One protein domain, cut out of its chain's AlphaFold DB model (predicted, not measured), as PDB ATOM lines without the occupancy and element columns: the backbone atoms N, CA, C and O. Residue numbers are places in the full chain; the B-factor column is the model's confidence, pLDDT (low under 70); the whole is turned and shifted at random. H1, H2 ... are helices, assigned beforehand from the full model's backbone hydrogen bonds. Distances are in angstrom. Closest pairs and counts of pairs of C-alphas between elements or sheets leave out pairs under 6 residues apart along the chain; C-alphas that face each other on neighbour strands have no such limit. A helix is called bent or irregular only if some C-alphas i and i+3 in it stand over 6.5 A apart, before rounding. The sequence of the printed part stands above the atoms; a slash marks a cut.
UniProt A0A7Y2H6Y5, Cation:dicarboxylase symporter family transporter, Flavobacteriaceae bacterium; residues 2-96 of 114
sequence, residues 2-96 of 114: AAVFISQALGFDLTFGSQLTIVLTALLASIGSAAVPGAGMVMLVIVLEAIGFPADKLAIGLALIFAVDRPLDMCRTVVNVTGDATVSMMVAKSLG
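This is residues 2 to 96 of the 114 residues of the protein "Cation:dicarboxylase symporter family transporter" of Flavobacteriaceae bacterium (UniProt A0A7Y2H6Y5). A long, sharply bent helix, H4, has its first arm H4a packed in a small helical body, while residues 78 to 96, of which 78 to 94 belong to H4, stick out from that body as a nearly straight arm. In the body, H3 sits in the middle, with H2 and H4a packed on it along different sides and the short H1 packed on H3 and H4a. The printed part has 95 residues with four named helices, in the order H1, H2, H3, H4, and no named strand; the class is all helix. The whole is loose, with a radius of gyration of the C-alphas of 15.8 A, and elongated, spanning 54 by 29 by 19 A, the free arm making much of the length.

H4, residues 55 to 94, was assigned as one helix by its hydrogen bonds, but it is bent: C-alphas 67 and 70 are 7.2 A apart. Its arm H4a, residues 55 to 67, is 20.6 A long and irregular, with C-alphas 56 and 59 7.1 A apart. Its arm H4b, residues 70 to 94, is 36.4 A long and ends at C-alpha 94, (55.987, 33.113, -17.268). H3 is residues 39 to 50, 16.9 A long. H2 is residues 16 to 32, 25.0 A long, with C-alpha 16 at (31.328, 4.994, -22.297). H1 is residues 2 to 9, 10.3 A long, beginning at C-alpha 2, (46.612, -0.618, -24.312).

H4a and H4b are about perpendicular, at 80 degrees. H4a touches H3 with residues 58 to 62 alone, the closest C-alphas being those of Met 41 and Leu 62, 7.4 A apart; the two form a helical hairpin at a shallow tilt of 29 degrees, opposite ways. H3 is the hub, touching three helices. H2 and H3 form another helical hairpin, at a steep tilt of 39 degrees, opposite ways; they touch, closest at the C-alphas of Ile 22 and Val 47, 5.9 A. H1 touches H4a, whose residues 61 to 65 alone take part, closest at the C-alphas of Ile 6 and Gly 61, 5.4 A. H1 also touches H3, at residues 44 to 48 alone, closest at the C-alphas of Ala 3 and Leu 48, 6.2 A. H3 and H4b are close but not clearly touching, with the C-alphas of Gly 40 and Asp 73 6.9 A apart. H2 is apart from both H4a and H4b. Every O i to N i+4 pair is within hydrogen-bond range in H1, H3 and H4b, against 12 of 13 in H2 and 5 of 9 in H4a.

The two C-alphas farthest apart, of Asp 56 and Gly 96, are 55.5 A from each other. Without residues 78 to 96, which stand free, the body spans 31 by 25 by 18 A. The printed part has no cut; the link from H3 to H4 is tight, and those from H1 to H2 and from H2 to H3 are short. The mean pLDDT of the printed part is 90.5, and residues 34 to 35 are under 70.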
ATOM      1  N   ALA A   2      46.438   0.834 -24.491       92.38
ATOM      2  CA  ALA A   2      46.612  -0.618 -24.312       92.38
ATOM      3  C   ALA A   2      45.395  -1.334 -23.686       92.38
ATOM      4  O   ALA A   2      44.964  -2.348 -24.215       92.38
ATOM      5  N   ALA A   3      44.785  -0.774 -22.632       93.69
ATOM      6  CA  ALA A   3      43.571  -1.344 -22.031       93.69
ATOM      7  C   ALA A   3      42.404  -1.441 -23.031       93.69
ATOM      8  O   ALA A   3      41.781  -2.487 -23.152       93.69
ATOM      9  N   VAL A   4      42.170  -0.380 -23.814       95.00
ATOM     10  CA  VAL A   4      41.130  -0.356 -24.857       95.00
ATOM     11  C   VAL A   4      41.421  -1.385 -25.949       95.00
ATOM     12  O   VAL A   4      40.519  -2.105 -26.366       95.00
ATOM     13  N   PHE A   5      42.682  -1.489 -26.375       94.94
ATOM     14  CA  PHE A   5      43.116  -2.497 -27.338       94.94
ATOM     15  C   PHE A   5      42.862  -3.919 -26.827       94.94
ATOM     16  O   PHE A   5      42.268  -4.716 -27.545       94.94
ATOM     17  N   ILE A   6      43.249  -4.227 -25.584       94.94
ATOM     18  CA  ILE A   6      43.020  -5.544 -24.969       94.94
ATOM     19  C   ILE A   6      41.528  -5.861 -24.910       94.94
ATOM     20  O   ILE A   6      41.123  -6.959 -25.290       94.94
ATOM     21  N   SER A   7      40.706  -4.908 -24.463       94.31
ATOM     22  CA  SER A   7      39.261  -5.102 -24.391       94.31
ATOM     23  C   SER A   7      38.661  -5.408 -25.762       94.31
ATOM     24  O   SER A   7      37.909  -6.367 -25.889       94.31
ATOM     25  N   GLN A   8      39.049  -4.670 -26.805       94.69
ATOM     26  CA  GLN A   8      38.566  -4.921 -28.166       94.69
ATOM     27  C   GLN A   8      39.083  -6.250 -28.736       94.69
ATOM     28  O   GLN A   8      38.310  -7.004 -29.322       94.69
ATOM     29  N   ALA A   9      40.361  -6.573 -28.525       95.06
ATOM     30  CA  ALA A   9      40.974  -7.805 -29.020       95.06
ATOM     31  C   ALA A   9      40.377  -9.071 -28.378       95.06
ATOM     32  O   ALA A   9      40.302 -10.110 -29.027       95.06
ATOM     33  N   LEU A  10      39.946  -8.990 -27.115       94.62
ATOM     34  CA  LEU A  10      39.390 -10.116 -26.353       94.62
ATOM     35  C   LEU A  10      37.854 -10.089 -26.236       94.62
ATOM     36  O   LEU A  10      37.282 -10.893 -25.489       94.62
ATOM     37  N   GLY A  11      37.193  -9.188 -26.971       92.06
ATOM     38  CA  GLY A  11      35.733  -9.085 -27.040       92.06
ATOM     39  C   GLY A  11      35.066  -8.652 -25.730       92.06
ATOM     40  O   GLY A  11      33.949  -9.073 -25.444       92.06
ATOM     41  N   PHE A  12      35.757  -7.866 -24.903       93.19
ATOM     42  CA  PHE A  12      35.194  -7.245 -23.708       93.19
ATOM     43  C   PHE A  12      34.530  -5.916 -24.079       93.19
ATOM     44  O   PHE A  12      35.195  -5.009 -24.586       93.19
ATOM     45  N   ASP A  13      33.226  -5.810 -23.824       93.12
ATOM     46  CA  ASP A  13      32.448  -4.629 -24.187       93.12
ATOM     47  C   ASP A  13      32.827  -3.419 -23.319       93.12
ATOM     48  O   ASP A  13      32.865  -3.487 -22.087       93.12
ATOM     49  N   LEU A  14      33.130  -2.300 -23.975       93.75
ATOM     50  CA  LEU A  14      33.552  -1.063 -23.329       93.75
ATOM     51  C   LEU A  14      32.448  -0.023 -23.421       93.75
ATOM     52  O   LEU A  14      32.342   0.719 -24.400       93.75
ATOM     53  N   THR A  15      31.700   0.104 -22.330       95.56
ATOM     54  CA  THR A  15      30.763   1.214 -22.163       95.56
ATOM     55  C   THR A  15      31.500   2.556 -22.138       95.56
ATOM     56  O   THR A  15      32.685   2.641 -21.798       95.56
ATOM     57  N   PHE A  16      30.782   3.641 -22.429       95.00
ATOM     58  CA  PHE A  16      31.328   4.994 -22.297       95.00
ATOM     59  C   PHE A  16      31.839   5.283 -20.872       95.00
ATOM     60  O   PHE A  16      32.893   5.893 -20.700       95.00
ATOM     61  N   GLY A  17      31.143   4.774 -19.848       95.75
ATOM     62  CA  GLY A  17      31.577   4.877 -18.454       95.75
ATOM     63  C   GLY A  17      32.919   4.183 -18.206       95.75
ATOM     64  O   GLY A  17      33.813   4.777 -17.611       95.75
ATOM     65  N   SER A  18      33.110   2.973 -18.741       95.38
ATOM     66  CA  SER A  18      34.379   2.238 -18.639       95.38
ATOM     67  C   SER A  18      35.536   2.997 -19.295       95.38
ATOM     68  O   SER A  18      36.640   3.023 -18.756       95.38
ATOM     69  N   GLN A  19      35.296   3.657 -20.430       96.06
ATOM     70  CA  GLN A  19      36.313   4.479 -21.095       96.06
ATOM     71  C   GLN A  19      36.712   5.693 -20.249       96.06
ATOM     72  O   GLN A  19      37.902   5.991 -20.132       96.06
ATOM     73  N   LEU A  20      35.743   6.353 -19.608       96.62
ATOM     74  CA  LEU A  20      36.019   7.445 -18.680       96.62
ATOM     75  C   LEU A  20      36.833   6.958 -17.473       96.62
ATOM     76  O   LEU A  20      37.832   7.582 -17.117       96.62
ATOM     77  N   THR A  21      36.463   5.812 -16.896       95.94
ATOM     78  CA  THR A  21      37.216   5.173 -15.808       95.94
ATOM     79  C   THR A  21      38.649   4.857 -16.226       95.94
ATOM     80  O   THR A  21      39.567   5.154 -15.470       95.94
ATOM     81  N   ILE A  22      38.883   4.333 -17.438       95.56
ATOM     82  CA  ILE A  22      40.244   4.093 -17.953       95.56
ATOM     83  C   ILE A  22      41.068   5.380 -17.923       95.56
ATOM     84  O   ILE A  22      42.202   5.363 -17.449       95.56
ATOM     85  N   VAL A  23      40.519   6.486 -18.431       94.75
ATOM     86  CA  VAL A  23      41.235   7.768 -18.500       94.75
ATOM     87  C   VAL A  23      41.540   8.297 -17.101       94.75
ATOM     88  O   VAL A  23      42.684   8.659 -16.826       94.75
ATOM     89  N   LEU A  24      40.546   8.311 -16.212       95.12
ATOM     90  CA  LEU A  24      40.699   8.823 -14.850       95.12
ATOM     91  C   LEU A  24      41.675   7.976 -14.030       95.12
ATOM     92  O   LEU A  24      42.600   8.519 -13.430       95.12
ATOM     93  N   THR A  25      41.519   6.653 -14.042       93.69
ATOM     94  CA  THR A  25      42.405   5.745 -13.308       93.69
ATOM     95  C   THR A  25      43.827   5.808 -13.852       93.69
ATOM     96  O   THR A  25      44.767   5.872 -13.064       93.69
ATOM     97  N   ALA A  26      44.015   5.852 -15.175       91.62
ATOM     98  CA  ALA A  26      45.347   5.982 -15.765       91.62
ATOM     99  C   ALA A  26      46.014   7.318 -15.397       91.62
ATOM    100  O   ALA A  26      47.200   7.336 -15.074       91.62
ATOM    101  N   LEU A  27      45.259   8.422 -15.399       91.44
ATOM    102  CA  LEU A  27      45.758   9.734 -14.988       91.44
ATOM    103  C   LEU A  27      46.198   9.726 -13.519       91.44
ATOM    104  O   LEU A  27      47.313  10.134 -13.209       91.44
ATOM    105  N   LEU A  28      45.344   9.225 -12.625       91.06
ATOM    106  CA  LEU A  28      45.640   9.147 -11.193       91.06
ATOM    107  C   LEU A  28      46.830   8.221 -10.911       91.06
ATOM    108  O   LEU A  28      47.726   8.582 -10.148       91.06
ATOM    109  N   ALA A  29      46.887   7.062 -11.572       87.31
ATOM    110  CA  ALA A  29      48.007   6.132 -11.458       87.31
ATOM    111  C   ALA A  29      49.321   6.747 -11.966       87.31
ATOM    112  O   ALA A  29      50.377   6.492 -11.389       87.31
ATOM    113  N   SER A  30      49.272   7.586 -13.006       84.69
ATOM    114  CA  SER A  30      50.455   8.265 -13.545       84.69
ATOM    115  C   SER A  30      51.078   9.261 -12.567       84.69
ATOM    116  O   SER A  30      52.280   9.483 -12.642       84.69
ATOM    117  N   ILE A  31      50.296   9.856 -11.661       84.56
ATOM    118  CA  ILE A  31      50.817  10.778 -10.638       84.56
ATOM    119  C   ILE A  31      51.610  10.007  -9.572       84.56
ATOM    120  O   ILE A  31      52.634  10.482  -9.092       84.56
ATOM    121  N   GLY A  32      51.136   8.813  -9.198       76.50
ATOM    122  CA  GLY A  32      51.734   7.992  -8.142       76.50
ATOM    123  C   GLY A  32      52.840   7.036  -8.601       76.50
ATOM    124  O   GLY A  32      53.440   6.359  -7.767       76.50
ATOM    125  N   SER A  33      53.106   6.932  -9.905       72.19
ATOM    126  CA  SER A  33      54.077   5.976 -10.440       72.19
ATOM    127  C   SER A  33      55.497   6.547 -10.394       72.19
ATOM    128  O   SER A  33      55.804   7.535 -11.057       72.19
ATOM    129  N   ALA A  34      56.385   5.911  -9.625       65.38
ATOM    130  CA  ALA A  34      57.815   6.197  -9.694       65.38
ATOM    131  C   ALA A  34      58.379   5.772 -11.063       65.38
ATOM    132  O   ALA A  34      57.969   4.751 -11.618       65.38
ATOM    133  N   ALA A  35      59.344   6.527 -11.596       66.38
ATOM    134  CA  ALA A  35      59.989   6.220 -12.871       66.38
ATOM    135  C   ALA A  35      60.883   4.973 -12.747       66.38
ATOM    136  O   ALA A  35      62.073   5.069 -12.448       66.38
ATOM    137  N   VAL A  36      60.294   3.793 -12.951       75.69
ATOM    138  CA  VAL A  36      60.997   2.505 -12.967       75.69
ATOM    139  C   VAL A  36      60.735   1.765 -14.283       75.69
ATOM    140  O   VAL A  36      59.605   1.791 -14.781       75.69
ATOM    141  N   PRO A  37      61.743   1.084 -14.860       70.88
ATOM    142  CA  PRO A  37      61.549   0.271 -16.057       70.88
ATOM    143  C   PRO A  37      60.456  -0.785 -15.849       70.88
ATOM    144  O   PRO A  37      60.452  -1.486 -14.838       70.88
ATOM    145  N   GLY A  38      59.534  -0.912 -16.807       73.50
ATOM    146  CA  GLY A  38      58.430  -1.880 -16.732       73.50
ATOM    147  C   GLY A  38      57.224  -1.448 -15.881       73.50
ATOM    148  O   GLY A  38      56.281  -2.227 -15.730       73.50
ATOM    149  N   ALA A  39      57.188  -0.205 -15.379       80.25
ATOM    150  CA  ALA A  39      56.019   0.351 -14.681       80.25
ATOM    151  C   ALA A  39      54.729   0.323 -15.530       80.25
ATOM    152  O   ALA A  39      53.624   0.245 -14.989       80.25
ATOM    153  N   GLY A  40      54.864   0.340 -16.863       83.38
ATOM    154  CA  GLY A  40      53.739   0.298 -17.802       83.38
ATOM    155  C   GLY A  40      52.850  -0.939 -17.647       83.38
ATOM    156  O   GLY A  40      51.628  -0.818 -17.708       83.38
ATOM    157  N   MET A  41      53.438  -2.107 -17.374       87.50
ATOM    158  CA  MET A  41      52.687  -3.357 -17.204       87.50
ATOM    159  C   MET A  41      51.881  -3.373 -15.904       87.50
ATOM    160  O   MET A  41      50.724  -3.785 -15.902       87.50
ATOM    161  N   VAL A  42      52.453  -2.867 -14.808       88.12
ATOM    162  CA  VAL A  42      51.752  -2.761 -13.518       88.12
ATOM    163  C   VAL A  42      50.579  -1.787 -13.627       88.12
ATOM    164  O   VAL A  42      49.469  -2.090 -13.197       88.12
ATOM    165  N   MET A  43      50.797  -0.638 -14.271       89.38
ATOM    166  CA  MET A  43      49.740   0.341 -14.521       89.38
ATOM    167  C   MET A  43      48.607  -0.246 -15.371       89.38
ATOM    168  O   MET A  43      47.435   0.022 -15.112       89.38
ATOM    169  N   LEU A  44      48.939  -1.068 -16.368       91.50
ATOM    170  CA  LEU A  44      47.950  -1.721 -17.220       91.50
ATOM    171  C   LEU A  44      47.047  -2.682 -16.435       91.50
ATOM    172  O   LEU A  44      45.841  -2.689 -16.677       91.50
ATOM    173  N   VAL A  45      47.599  -3.435 -15.477       92.44
ATOM    174  CA  VAL A  45      46.815  -4.300 -14.577       92.44
ATOM    175  C   VAL A  45      45.808  -3.478 -13.779       92.44
ATOM    176  O   VAL A  45      44.616  -3.759 -13.844       92.44
ATOM    177  N   ILE A  46      46.266  -2.408 -13.122       92.19
ATOM    178  CA  ILE A  46      45.412  -1.532 -12.303       92.19
ATOM    179  C   ILE A  46      44.241  -0.976 -13.126       92.19
ATOM    180  O   ILE A  46      43.100  -0.942 -12.668       92.19
ATOM    181  N   VAL A  47      44.505  -0.550 -14.363       94.50
ATOM    182  CA  VAL A  47      43.474   0.007 -15.248       94.50
ATOM    183  C   VAL A  47      42.463  -1.054 -15.696       94.50
ATOM    184  O   VAL A  47      41.271  -0.756 -15.761       94.50
ATOM    185  N   LEU A  48      42.911  -2.275 -16.006       94.62
ATOM    186  CA  LEU A  48      42.026  -3.378 -16.396       94.62
ATOM    187  C   LEU A  48      41.153  -3.846 -15.223       94.62
ATOM    188  O   LEU A  48      39.954  -4.062 -15.396       94.62
ATOM    189  N   GLU A  49      41.718  -3.936 -14.022       93.75
ATOM    190  CA  GLU A  49      40.966  -4.257 -12.807       93.75
ATOM    191  C   GLU A  49      39.914  -3.185 -12.491       93.75
ATOM    192  O   GLU A  49      38.773  -3.514 -12.168       93.75
ATOM    193  N   ALA A  50      40.246  -1.901 -12.675       93.38
ATOM    194  CA  ALA A  50      39.333  -0.786 -12.407       93.38
ATOM    195  C   ALA A  50      38.069  -0.776 -13.285       93.38
ATOM    196  O   ALA A  50      37.054  -0.206 -12.887       93.38
ATOM    197  N   ILE A  51      38.107  -1.397 -14.468       94.56
ATOM    198  CA  ILE A  51      36.929  -1.559 -15.337       94.56
ATOM    199  C   ILE A  51      36.246  -2.924 -15.196       94.56
ATOM    200  O   ILE A  51      35.318  -3.211 -15.950       94.56
ATOM    201  N   GLY A  52      36.698  -3.767 -14.263       92.81
ATOM    202  CA  GLY A  52      36.155  -5.109 -14.063       92.81
ATOM    203  C   GLY A  52      36.509  -6.080 -15.189       92.81
ATOM    204  O   GLY A  52      35.691  -6.928 -15.546       92.81
ATOM    205  N   PHE A  53      37.699  -5.950 -15.782       94.69
ATOM    206  CA  PHE A  53      38.144  -6.886 -16.808       94.69
ATOM    207  C   PHE A  53      38.246  -8.318 -16.235       94.69
ATOM    208  O   PHE A  53      38.739  -8.484 -15.117       94.69
ATOM    209  N   PRO A  54      37.814  -9.365 -16.966       93.25
ATOM    210  CA  PRO A  54      37.779 -10.727 -16.440       93.25
ATOM    211  C   PRO A  54      39.169 -11.236 -16.034       93.25
ATOM    212  O   PRO A  54      40.111 -11.217 -16.834       93.25
ATOM    213  N   ALA A  55      39.297 -11.710 -14.790       90.75
ATOM    214  CA  ALA A  55      40.574 -12.139 -14.214       90.75
ATOM    215  C   ALA A  55      41.193 -13.340 -14.955       90.75
ATOM    216  O   ALA A  55      42.411 -13.430 -15.090       90.75
ATOM    217  N   ASP A  56      40.358 -14.225 -15.500       92.56
ATOM    218  CA  ASP A  56      40.753 -15.366 -16.333       92.56
ATOM    219  C   ASP A  56      41.404 -14.940 -17.660       92.56
ATOM    220  O   ASP A  56      42.274 -15.638 -18.182       92.56
ATOM    221  N   LYS A  57      41.037 -13.767 -18.191       93.00
ATOM    222  CA  LYS A  57      41.578 -13.219 -19.445       93.00
ATOM    223  C   LYS A  57      42.747 -12.261 -19.239       93.00
ATOM    224  O   LYS A  57      43.403 -11.888 -20.213       93.00
ATOM    225  N   LEU A  58      43.015 -11.845 -18.002       92.56
ATOM    226  CA  LEU A  58      43.990 -10.801 -17.689       92.56
ATOM    227  C   LEU A  58      45.402 -11.183 -18.150       92.56
ATOM    228  O   LEU A  58      46.057 -10.401 -18.835       92.56
ATOM    229  N   ALA A  59      45.835 -12.417 -17.877       92.38
ATOM    230  CA  ALA A  59      47.143 -12.914 -18.310       92.38
ATOM    231  C   ALA A  59      47.307 -12.906 -19.842       92.38
ATOM    232  O   ALA A  59      48.353 -12.506 -20.353       92.38
ATOM    233  N   ILE A  60      46.257 -13.288 -20.579       92.75
ATOM    234  CA  ILE A  60      46.252 -13.274 -22.049       92.75
ATOM    235  C   ILE A  60      46.323 -11.830 -22.555       92.75
ATOM    236  O   ILE A  60      47.112 -11.529 -23.446       92.75
ATOM    237  N   GLY A  61      45.554 -10.917 -21.952       92.12
ATOM    238  CA  GLY A  61      45.587  -9.494 -22.286       92.12
ATOM    239  C   GLY A  61      46.974  -8.874 -22.109       92.12
ATOM    240  O   GLY A  61      47.466  -8.194 -23.008       92.12
ATOM    241  N   LEU A  62      47.644  -9.158 -20.990       93.06
ATOM    242  CA  LEU A  62      49.015  -8.703 -20.746       93.06
ATOM    243  C   LEU A  62      50.010  -9.290 -21.756       93.06
ATOM    244  O   LEU A  62      50.884  -8.574 -22.244       93.06
ATOM    245  N   ALA A  63      49.863 -10.570 -22.110       92.94
ATOM    246  CA  ALA A  63      50.725 -11.228 -23.088       92.94
ATOM    247  C   ALA A  63      50.661 -10.561 -24.476       92.94
ATOM    248  O   ALA A  63      51.690 -10.465 -25.145       92.94
ATOM    249  N   LEU A  64      49.498 -10.031 -24.880       93.00
ATOM    250  CA  LEU A  64      49.342  -9.295 -26.145       93.00
ATOM    251  C   LEU A  64      50.191  -8.016 -26.205       93.00
ATOM    252  O   LEU A  64      50.597  -7.598 -27.288       93.00
ATOM    253  N   ILE A  65      50.458  -7.389 -25.058       92.75
ATOM    254  CA  ILE A  65      51.245  -6.151 -24.966       92.75
ATOM    255  C   ILE A  65      52.719  -6.439 -24.674       92.75
ATOM    256  O   ILE A  65      53.581  -5.643 -25.034       92.75
ATOM    257  N   PHE A  66      53.031  -7.589 -24.078       90.62
ATOM    258  CA  PHE A  66      54.363  -7.908 -23.572       90.62
ATOM    259  C   PHE A  66      55.483  -7.719 -24.606       90.62
ATOM    260  O   PHE A  66      56.515  -7.124 -24.302       90.62
ATOM    261  N   ALA A  67      55.266  -8.165 -25.849       88.25
ATOM    262  CA  ALA A  67      56.260  -8.050 -26.918       88.25
ATOM    263  C   ALA A  67      56.550  -6.594 -27.330       88.25
ATOM    264  O   ALA A  67      57.662  -6.278 -27.749       88.25
ATOM    265  N   VAL A  68      55.562  -5.704 -27.205       89.81
ATOM    266  CA  VAL A  68      55.670  -4.291 -27.601       89.81
ATOM    267  C   VAL A  68      55.912  -3.357 -26.417       89.81
ATOM    268  O   VAL A  68      56.202  -2.183 -26.626       89.81
ATOM    269  N   ASP A  69      55.842  -3.848 -25.179       88.81
ATOM    270  CA  ASP A  69      55.984  -3.012 -23.985       88.81
ATOM    271  C   ASP A  69      57.334  -2.288 -23.952       88.81
ATOM    272  O   ASP A  69      57.381  -1.090 -23.701       88.81
ATOM    273  N   ARG A  70      58.432  -2.961 -24.319       87.88
ATOM    274  CA  ARG A  70      59.776  -2.357 -24.312       87.88
ATOM    275  C   ARG A  70      59.935  -1.147 -25.240       87.88
ATOM    276  O   ARG A  70      60.340  -0.096 -24.742       87.88
ATOM    277  N   PRO A  71      59.635  -1.226 -26.549       90.50
ATOM    278  CA  PRO A  71      59.705  -0.042 -27.400       90.50
ATOM    279  C   PRO A  71      58.706   1.041 -26.963       90.50
ATOM    280  O   PRO A  71      59.042   2.224 -26.985       90.50
ATOM    281  N   LEU A  72      57.511   0.660 -26.495       90.12
ATOM    282  CA  LEU A  72      56.522   1.620 -25.998       90.12
ATOM    283  C   LEU A  72      56.980   2.344 -24.721       90.12
ATOM    284  O   LEU A  72      56.694   3.529 -24.563       90.12
ATOM    285  N   ASP A  73      57.706   1.668 -23.832       88.62
ATOM    286  CA  ASP A  73      58.284   2.241 -22.611       88.62
ATOM    287  C   ASP A  73      59.343   3.306 -22.935       88.62
ATOM    288  O   ASP A  73      59.353   4.395 -22.353       88.62
ATOM    289  N   MET A  74      60.174   3.048 -23.951       91.00
ATOM    290  CA  MET A  74      61.133   4.032 -24.459       91.00
ATOM    291  C   MET A  74      60.421   5.266 -25.025       91.00
ATOM    292  O   MET A  74      60.761   6.392 -24.659       91.00
ATOM    293  N   CYS A  75      59.395   5.076 -25.861       90.44
ATOM    294  CA  CYS A  75      58.599   6.184 -26.391       90.44
ATOM    295  C   CYS A  75      57.940   7.003 -25.273       90.44
ATOM    296  O   CYS A  75      57.962   8.234 -25.314       90.44
ATOM    297  N   ARG A  76      57.393   6.332 -24.251       88.31
ATOM    298  CA  ARG A  76      56.778   6.985 -23.088       88.31
ATOM    299  C   ARG A  76      57.785   7.863 -22.348       88.31
ATOM    300  O   ARG A  76      57.479   9.007 -22.029       88.31
ATOM    301  N   THR A  77      58.995   7.354 -22.138       88.56
ATOM    302  CA  THR A  77      60.075   8.099 -21.479       88.56
ATOM    303  C   THR A  77      60.439   9.364 -22.260       88.56
ATOM    304  O   THR A  77      60.539  10.437 -21.669       88.56
ATOM    305  N   VAL A  78      60.563   9.277 -23.590       92.25
ATOM    306  CA  VAL A  78      60.876  10.440 -24.443       92.25
ATOM    307  C   VAL A  78      59.806  11.527 -24.335       92.25
ATOM    308  O   VAL A  78      60.136  12.702 -24.165       92.25
ATOM    309  N   VAL A  79      58.526  11.151 -24.413       91.88
ATOM    310  CA  VAL A  79      57.413  12.110 -24.333       91.88
ATOM    311  C   VAL A  79      57.352  12.769 -22.956       91.88
ATOM    312  O   VAL A  79      57.204  13.987 -22.885       91.88
ATOM    313  N   ASN A  80      57.535  12.000 -21.880       89.19
ATOM    314  CA  ASN A  80      57.527  12.530 -20.515       89.19
ATOM    315  C   ASN A  80      58.654  13.550 -20.300       89.19
ATOM    316  O   ASN A  80      58.389  14.677 -19.891       89.19
ATOM    317  N   VAL A  81      59.893  13.207 -20.672       90.81
ATOM    318  CA  VAL A  81      61.047  14.116 -20.535       90.81
ATOM    319  C   VAL A  81      60.867  15.384 -21.378       90.81
ATOM    320  O   VAL A  81      61.172  16.488 -20.928       90.81
ATOM    321  N   THR A  82      60.333  15.249 -22.594       94.00
ATOM    322  CA  THR A  82      60.046  16.400 -23.466       94.00
ATOM    323  C   THR A  82      58.961  17.302 -22.866       94.00
ATOM    324  O   THR A  82      59.066  18.530 -22.937       94.00
ATOM    325  N   GLY A  83      57.935  16.711 -22.247       93.88
ATOM    326  CA  GLY A  83      56.891  17.426 -21.515       93.88
ATOM    327  C   GLY A  83      57.457  18.230 -20.347       93.88
ATOM    328  O   GLY A  83      57.222  19.436 -20.274       93.88
ATOM    329  N   ASP A  84      58.276  17.601 -19.503       91.75
ATOM    330  CA  ASP A  84      58.913  18.250 -18.350       91.75
ATOM    331  C   ASP A  84      59.799  19.427 -18.774       91.75
ATOM    332  O   ASP A  84      59.721  20.516 -18.193       91.75
ATOM    333  N   ALA A  85      60.598  19.253 -19.833       91.94
ATOM    334  CA  ALA A  85      61.410  20.326 -20.398       91.94
ATOM    335  C   ALA A  85      60.541  21.484 -20.919       91.94
ATOM    336  O   ALA A  85      60.823  22.655 -20.649       91.94
ATOM    337  N   THR A  86      59.448  21.169 -21.621       93.88
ATOM    338  CA  THR A  86      58.526  22.169 -22.180       93.88
ATOM    339  C   THR A  86      57.836  22.974 -21.081       93.88
ATOM    340  O   THR A  86      57.820  24.206 -21.135       93.88
ATOM    341  N   VAL A  87      57.306  22.303 -20.053       93.81
ATOM    342  CA  VAL A  87      56.653  22.957 -18.910       93.81
ATOM    343  C   VAL A  87      57.661  23.795 -18.128       93.81
ATOM    344  O   VAL A  87      57.369  24.946 -17.813       93.81
ATOM    345  N   SER A  88      58.875  23.286 -17.899       91.88
ATOM    346  CA  SER A  88      59.945  24.037 -17.229       91.88
ATOM    347  C   SER A  88      60.274  25.343 -17.958       91.88
ATOM    348  O   SER A  88      60.343  26.405 -17.334       91.88
ATOM    349  N   MET A  89      60.405  25.299 -19.289       90.00
ATOM    350  CA  MET A  89      60.633  26.489 -20.116       90.00
ATOM    351  C   MET A  89      59.446  27.457 -20.086       90.00
ATOM    352  O   MET A  89      59.638  28.673 -20.001       90.00
ATOM    353  N   MET A  90      58.217  26.937 -20.140       92.12
ATOM    354  CA  MET A  90      56.997  27.744 -20.087       92.12
ATOM    355  C   MET A  90      56.870  28.480 -18.748       92.12
ATOM    356  O   MET A  90      56.617  29.686 -18.732       92.12
ATOM    357  N   VAL A  91      57.128  27.786 -17.635       93.69
ATOM    358  CA  VAL A  91      57.125  28.368 -16.287       93.69
ATOM    359  C   VAL A  91      58.231  29.413 -16.149       93.69
ATOM    360  O   VAL A  91      57.950  30.531 -15.718       93.69
ATOM    361  N   ALA A  92      59.460  29.113 -16.581       91.38
ATOM    362  CA  ALA A  92      60.568  30.071 -16.552       91.38
ATOM    363  C   ALA A  92      60.222  31.367 -17.304       91.38
ATOM    364  O   ALA A  92      60.376  32.462 -16.758       91.38
ATOM    365  N   LYS A  93      59.658  31.248 -18.513       89.38
ATOM    366  CA  LYS A  93      59.194  32.395 -19.301       89.38
ATOM    367  C   LYS A  93      58.070  33.166 -18.601       89.38
ATOM    368  O   LYS A  93      58.112  34.394 -18.593       89.38
ATOM    369  N   SER A  94      57.101  32.475 -17.995       92.81
ATOM    370  CA  SER A  94      55.987  33.113 -17.268       92.81
ATOM    371  C   SER A  94      56.449  33.940 -16.061       92.81
ATOM    372  O   SER A  94      55.840  34.952 -15.736       92.81
ATOM    373  N   LEU A  95      57.572  33.553 -15.449       93.00
ATOM    374  CA  LEU A  95      58.201  34.252 -14.326       93.00
ATOM    375  C   LEU A  95      59.211  35.326 -14.770       93.00
ATOM    376  O   LEU A  95      59.967  35.833 -13.942       93.00
ATOM    377  N   GLY A  96      59.289  35.636 -16.069       86.94
ATOM    378  CA  GLY A  96      60.262  36.588 -16.615       86.94
ATOM    379  C   GLY A  96      61.716  36.109 -16.549       86.94
ATOM    380  O   GLY A  96      62.633  36.898 -16.765       86.94
TER     381      GLY A  96